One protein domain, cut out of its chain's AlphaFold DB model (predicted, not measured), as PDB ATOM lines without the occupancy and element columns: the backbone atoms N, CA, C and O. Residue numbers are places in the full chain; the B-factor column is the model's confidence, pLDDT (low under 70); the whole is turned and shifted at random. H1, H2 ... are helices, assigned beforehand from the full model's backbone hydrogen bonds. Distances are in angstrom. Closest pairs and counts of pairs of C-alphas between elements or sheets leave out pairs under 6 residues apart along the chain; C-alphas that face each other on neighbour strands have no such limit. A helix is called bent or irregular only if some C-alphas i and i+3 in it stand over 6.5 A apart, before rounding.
ATOM      1  N   ASP A  37     233.906 160.124 309.126       88.88
ATOM      2  CA  ASP A  37     235.058 160.284 308.228       88.88
ATOM      3  C   ASP A  37     235.370 161.770 307.993       88.88
ATOM      4  O   ASP A  37     236.522 162.197 308.027       88.88
ATOM      5  N   LYS A  38     234.329 162.598 307.816       89.19
ATOM      6  CA  LYS A  38     234.482 164.055 307.686       89.19
ATOM      7  C   LYS A  38     235.120 164.689 308.914       89.19
ATOM      8  O   LYS A  38     235.839 165.667 308.754       89.19
ATOM      9  N   ILE A  39     234.836 164.194 310.112       89.81
ATOM     10  CA  ILE A  39     235.472 164.666 311.343       89.81
ATOM     11  C   ILE A  39     236.924 164.183 311.325       89.81
ATOM     12  O   ILE A  39     237.842 165.001 311.297       89.81
ATOM     13  N   ASP A  40     237.160 162.879 311.247       89.25
ATOM     14  CA  ASP A  40     238.505 162.308 311.357       89.25
ATOM     15  C   ASP A  40     239.498 162.894 310.341       89.25
ATOM     16  O   ASP A  40     240.637 163.202 310.693       89.25
ATOM     17  N   VAL A  41     239.044 163.165 309.116       89.12
ATOM     18  CA  VAL A  41     239.894 163.702 308.049       89.12
ATOM     19  C   VAL A  41     240.056 165.230 308.104       89.12
ATOM     20  O   VAL A  41     241.038 165.754 307.574       89.12
ATOM     21  N   LEU A  42     239.164 165.977 308.774       89.44
ATOM     22  CA  LEU A  42     239.208 167.449 308.767       89.44
ATOM     23  C   LEU A  42     240.549 167.973 309.285       89.44
ATOM     24  O   LEU A  42     241.116 168.893 308.699       89.44
ATOM     25  N   GLY A  43     241.073 167.355 310.346       86.75
ATOM     26  CA  GLY A  43     242.332 167.749 310.978       86.75
ATOM     27  C   GLY A  43     243.536 167.681 310.039       86.75
ATOM     28  O   GLY A  43     244.431 168.512 310.149       86.75
ATOM     29  N   CYS A  44     243.527 166.767 309.064       88.00
ATOM     30  CA  CYS A  44     244.587 166.649 308.059       88.00
ATOM     31  C   CYS A  44     244.628 167.843 307.094       88.00
ATOM     32  O   CYS A  44     245.645 168.083 306.448       88.00
ATOM     33  N   TYR A  45     243.527 168.587 306.990       89.12
ATOM     34  CA  TYR A  45     243.387 169.725 306.089       89.12
ATOM     35  C   TYR A  45     243.479 171.078 306.806       89.12
ATOM     36  O   TYR A  45     243.206 172.110 306.193       89.12
ATOM     37  N   LEU A  46     243.883 171.103 308.076       89.38
ATOM     38  CA  LEU A  46     244.104 172.324 308.847       89.38
ATOM     39  C   LEU A  46     245.604 172.546 309.070       89.38
ATOM     40  O   LEU A  46     246.371 171.602 309.227       89.38
ATOM     41  N   ASP A  47     246.026 173.806 309.081       88.94
ATOM     42  CA  ASP A  47     247.376 174.199 309.494       88.94
ATOM     43  C   ASP A  47     247.620 173.906 310.980       88.94
ATOM     44  O   ASP A  47     246.663 173.804 311.739       88.94
ATOM     45  N   GLU A  48     248.875 173.821 311.433       85.62
ATOM     46  CA  GLU A  48     249.224 173.458 312.819       85.62
ATOM     47  C   GLU A  48     248.439 174.247 313.883       85.62
ATOM     48  O   GLU A  48     247.982 173.685 314.886       85.62
ATOM     49  N   ARG A  49     248.219 175.550 313.656       84.88
ATOM     50  CA  ARG A  49     247.445 176.395 314.576       84.88
ATOM     51  C   ARG A  49     245.974 175.987 314.635       84.88
ATOM     52  O   ARG A  49     245.406 175.846 315.721       84.88
ATOM     53  N   ASP A  50     245.354 175.853 313.469       87.31
ATOM     54  CA  ASP A  50     243.927 175.564 313.335       87.31
ATOM     55  C   ASP A  50     243.644 174.088 313.685       87.31
ATOM     56  O   ASP A  50     242.629 173.779 314.310       87.31
ATOM     57  N   GLY A  51     244.599 173.199 313.403       87.50
ATOM     58  CA  GLY A  51     244.628 171.791 313.787       87.50
ATOM     59  C   GLY A  51     244.650 171.604 315.300       87.50
ATOM     60  O   GLY A  51     243.852 170.839 315.830       87.50
ATOM     61  N   ARG A  52     245.456 172.374 316.046       87.94
ATOM     62  CA  ARG A  52     245.441 172.311 317.521       87.94
ATOM     63  C   ARG A  52     244.084 172.691 318.111       87.94
ATOM     64  O   ARG A  52     243.625 172.076 319.072       87.94
ATOM     65  N   TRP A  53     243.425 173.703 317.550       89.81
ATOM     66  CA  TRP A  53     242.058 174.034 317.956       89.81
ATOM     67  C   TRP A  53     241.070 172.922 317.598       89.81
ATOM     68  O   TRP A  53     240.165 172.624 318.382       89.81
ATOM     69  N   TYR A  54     241.247 172.305 316.435       89.88
ATOM     70  CA  TYR A  54     240.411 171.206 315.989       89.88
ATOM     71  C   TYR A  54     240.531 169.982 316.904       89.88
ATOM     72  O   TYR A  54     239.508 169.450 317.321       89.88
ATOM     73  N   GLU A  55     241.740 169.614 317.333       88.94
ATOM     74  CA  GLU A  55     241.974 168.525 318.292       88.94
ATOM     75  C   GLU A  55     241.235 168.734 319.624       88.94
ATOM     76  O   GLU A  55     240.736 167.782 320.226       88.94
ATOM     77  N   LEU A  56     241.135 169.982 320.092       89.00
ATOM     78  CA  LEU A  56     240.381 170.330 321.301       89.00
ATOM     79  C   LEU A  56     238.867 170.332 321.053       89.00
ATOM     80  O   LEU A  56     238.087 169.965 321.932       89.00
ATOM     81  N   THR A  57     238.447 170.752 319.861       87.75
ATOM     82  CA  THR A  57     237.033 170.847 319.481       87.75
ATOM     83  C   THR A  57     236.434 169.473 319.200       87.75
ATOM     84  O   THR A  57     235.365 169.180 319.723       87.75
ATOM     85  N   LYS A  58     237.134 168.583 318.482       86.06
ATOM     86  CA  LYS A  58     236.669 167.218 318.168       86.06
ATOM     87  C   LYS A  58     236.470 166.344 319.412       86.06
ATOM     88  O   LYS A  58     235.660 165.422 319.408       86.06
ATOM     89  N   GLN A  59     237.185 166.639 320.502       87.12
ATOM     90  CA  GLN A  59     236.977 165.970 321.792       87.12
ATOM     91  C   GLN A  59     235.633 166.348 322.426       87.12
ATOM     92  O   GLN A  59     235.008 165.517 323.082       87.12
ATOM     93  N   LYS A  60     235.182 167.589 322.215       86.38
ATOM     94  CA  LYS A  60     233.931 168.136 322.764       86.38
ATOM     95  C   LYS A  60     232.746 167.938 321.823       86.38
ATOM     96  O   LYS A  60     231.614 167.797 322.274       86.38
ATOM     97  N   VAL A  61     233.004 167.942 320.520       84.00
ATOM     98  CA  VAL A  61     231.999 167.956 319.465       84.00
ATOM     99  C   VAL A  61     232.136 166.696 318.618       84.00
ATOM    100  O   VAL A  61     233.050 166.567 317.811       84.00
ATOM    101  N   LYS A  62     231.201 165.764 318.820       82.31
ATOM    102  CA  LYS A  62     231.187 164.435 318.186       82.31
ATOM    103  C   LYS A  62     230.370 164.382 316.888       82.31
ATOM    104  O   LYS A  62     230.289 163.331 316.266       82.31
ATOM    105  N   THR A  63     229.726 165.479 316.490       84.06
ATOM    106  CA  THR A  63     228.859 165.531 315.305       84.06
ATOM    107  C   THR A  63     229.380 166.534 314.285       84.06
ATOM    108  O   THR A  63     229.807 167.633 314.636       84.06
ATOM    109  N   TRP A  64     229.317 166.159 313.002       84.88
ATOM    110  CA  TRP A  64     229.776 167.013 311.903       84.88
ATOM    111  C   TRP A  64     229.029 168.346 311.872       84.88
ATOM    112  O   TRP A  64     229.659 169.385 311.722       84.88
ATOM    113  N   ASP A  65     227.706 168.318 312.056       83.25
ATOM    114  CA  ASP A  65     226.877 169.524 312.070       83.25
ATOM    115  C   ASP A  65     227.394 170.525 313.113       83.25
ATOM    116  O   ASP A  65     227.739 171.650 312.760       83.25
ATOM    117  N   LYS A  66     227.606 170.083 314.358       82.88
ATOM    118  CA  LYS A  66     228.066 170.982 315.417       82.88
ATOM    119  C   LYS A  66     229.513 171.430 315.235       82.88
ATOM    120  O   LYS A  66     229.874 172.546 315.610       82.88
ATOM    121  N   LEU A  67     230.354 170.579 314.651       86.31
ATOM    122  CA  LEU A  67     231.735 170.923 314.336       86.31
ATOM    123  C   LEU A  67     231.796 171.992 313.239       86.31
ATOM    124  O   LEU A  67     232.566 172.941 313.363       86.31
ATOM    125  N   ASN A  68     230.961 171.861 312.207       84.69
ATOM    126  CA  ASN A  68     230.824 172.835 311.132       84.69
ATOM    127  C   ASN A  68     230.313 174.177 311.675       84.69
ATOM    128  O   ASN A  68     230.908 175.209 311.392       84.69
ATOM    129  N   GLU A  69     229.288 174.166 312.533       83.56
ATOM    130  CA  GLU A  69     228.822 175.376 313.227       83.56
ATOM    131  C   GLU A  69     229.953 176.050 314.013       83.56
ATOM    132  O   GLU A  69     230.212 177.231 313.824       83.56
ATOM    133  N   THR A  70     230.680 175.287 314.838       85.44
ATOM    134  CA  THR A  70     231.779 175.820 315.665       85.44
ATOM    135  C   THR A  70     232.940 176.333 314.803       85.44
ATOM    136  O   THR A  70     233.625 177.286 315.167       85.44
ATOM    137  N   PHE A  71     233.185 175.710 313.647       86.38
ATOM    138  CA  PHE A  71     234.169 176.180 312.676       86.38
ATOM    139  C   PHE A  71     233.753 177.518 312.064       86.38
ATOM    140  O   PHE A  71     234.576 178.426 311.956       86.38
ATOM    141  N   LEU A  72     232.485 177.649 311.674       84.00
ATOM    142  CA  LEU A  72     231.955 178.895 311.136       84.00
ATOM    143  C   LEU A  72     231.993 179.987 312.209       84.00
ATOM    144  O   LEU A  72     232.647 180.985 311.963       84.00
ATOM    145  N   ASP A  73     231.441 179.770 313.400       83.12
ATOM    146  CA  ASP A  73     231.464 180.732 314.520       83.12
ATOM    147  C   ASP A  73     232.888 181.221 314.848       83.12
ATOM    148  O   ASP A  73     233.146 182.415 315.008       83.12
ATOM    149  N   LYS A  74     233.867 180.309 314.842       83.62
ATOM    150  CA  LYS A  74     235.259 180.672 315.112       83.62
ATOM    151  C   LYS A  74     235.884 181.562 314.034       83.62
ATOM    152  O   LYS A  74     236.671 182.453 314.359       83.62
ATOM    153  N   TYR A  75     235.663 181.245 312.758       81.81
ATOM    154  CA  TYR A  75     236.409 181.862 311.651       81.81
ATOM    155  C   TYR A  75     235.590 182.879 310.848       81.81
ATOM    156  O   TYR A  75     236.146 183.616 310.033       81.81
ATOM    157  N   ILE A  76     234.280 182.931 311.056       76.38
ATOM    158  CA  ILE A  76     233.332 183.801 310.379       76.38
ATOM    159  C   ILE A  76     232.681 184.687 311.434       76.38
ATOM    160  O   ILE A  76     232.026 184.200 312.341       76.38
ATOM    161  N   SER A  77     232.833 186.005 311.299       64.75
ATOM    162  CA  SER A  77     232.134 186.952 312.168       64.75
ATOM    163  C   SER A  77     230.605 186.770 312.090       64.75
ATOM    164  O   SER A  77     230.086 186.479 311.006       64.75
ATOM    165  N   PRO A  78     229.870 187.030 313.188       56.44
ATOM    166  CA  PRO A  78     228.441 186.709 313.337       56.44
ATOM    167  C   PRO A  78     227.529 187.275 312.230       56.44
ATOM    168  O   PRO A  78     226.489 186.700 311.910       56.44
ATOM    169  N   GLU A  79     227.925 188.366 311.569       49.62
ATOM    170  CA  GLU A  79     227.176 188.974 310.459       49.62
ATOM    171  C   GLU A  79     227.125 188.108 309.184       49.62
ATOM    172  O   GLU A  79     226.184 188.200 308.389       49.62
ATOM    173  N   ILE A  80     228.121 187.247 308.965       55.00
ATOM    174  CA  ILE A  80     228.192 186.359 307.793       55.00
ATOM    175  C   ILE A  80     227.537 184.997 308.097       55.00
ATOM    176  O   ILE A  80     226.990 184.355 307.194       55.00
ATOM    177  N   GLU A  81     227.505 184.594 309.368       48.41
ATOM    178  CA  GLU A  81     226.927 183.338 309.861       48.41
ATOM    179  C   GLU A  81     225.432 183.205 309.522       48.41
ATOM    180  O   GLU A  81     225.008 182.215 308.916       48.41
ATOM    181  N   LEU A  82     224.650 184.265 309.773       49.25
ATOM    182  CA  LEU A  82     223.210 184.310 309.487       49.25
ATOM    183  C   LEU A  82     222.899 184.110 307.991       49.25
ATOM    184  O   LEU A  82     221.851 183.577 307.614       49.25
ATOM    185  N   LYS A  83     223.812 184.537 307.114       52.91
ATOM    186  CA  LYS A  83     223.636 184.487 305.657       52.91
ATOM    187  C   LYS A  83     224.044 183.133 305.073       52.91
ATOM    188  O   LYS A  83     223.415 182.668 304.122       52.91
ATOM    189  N   ALA A  84     225.068 182.494 305.639       52.16
ATOM    190  CA  ALA A  84     225.540 181.175 305.218       52.16
ATOM    191  C   ALA A  84     224.584 180.052 305.658       52.16
ATOM    192  O   ALA A  84     224.273 179.172 304.853       52.16
ATOM    193  N   TRP A  85     224.039 180.141 306.877       52.91
ATOM    194  CA  TRP A  85     223.038 179.206 307.400       52.91
ATOM    195  C   TRP A  85     221.767 179.159 306.552       52.91
ATOM    196  O   TRP A  85     221.364 178.085 306.105       52.91
TER     197      TRP A  85
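What this domain is: This is residues 37 to 85 of the 97 residues of an uncharacterized protein of Smittium mucronatum (UniProt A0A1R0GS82). A helical hairpin, H1 and H2, makes one end, H3 stands in the middle, and H4 folds back beyond H3. The printed part has 49 residues with four named helices in the order H1 to H4, no named strand, class all helix. It is compact, radius of gyration of the C-alphas 11.0 A, spanning 27 by 21 by 17 A.

Where its parts are: H1, residues 37 to 45, begins at C-alpha 37 (235.058, 160.284, 308.228); it is only just irregular, C-alphas 40 and 43 being 6.7 A apart. H2, residues 48 to 60, measures 19.0 A and H3, residues 64 to 75, 16.3 A. H4, residues 78 to 85, ends at C-alpha 85 (223.038, 179.206, 307.400).

How they stand to each other: H1 and H2 touch, closest C-alphas Gly 43 and Gly 51 at 5.4 A, opposite ways at a shallow tilt of 23 degrees. H1 and H3 only just touch, only at their ends, with 3 pairs of C-alphas within 8 A, the closest Ile 39 and Trp 64 at 6.2 A; H3 does so with residues 64 to 67 alone. H3 is close but not clearly touching to H2, closest C-alphas Lys 58 and Leu 67 at 7.3 A, and to H4, Leu 72 and Glu 81 at 6.8 A. H4 is apart from H1 and H2. Each O i to N i+4 pair is within hydrogen-bond range in H3, against 2 of 5 in H1, with 4 of 6 O i to N i+3 pairs, 7 of 9 in H2 and 2 of 4 in H4.

The domain as a whole: The farthest C-alphas, Asp 37 and Glu 79, are 29.8 A apart. The printed part has no cut, and its three links are tight. Residues 77 to 85 are under pLDDT 70.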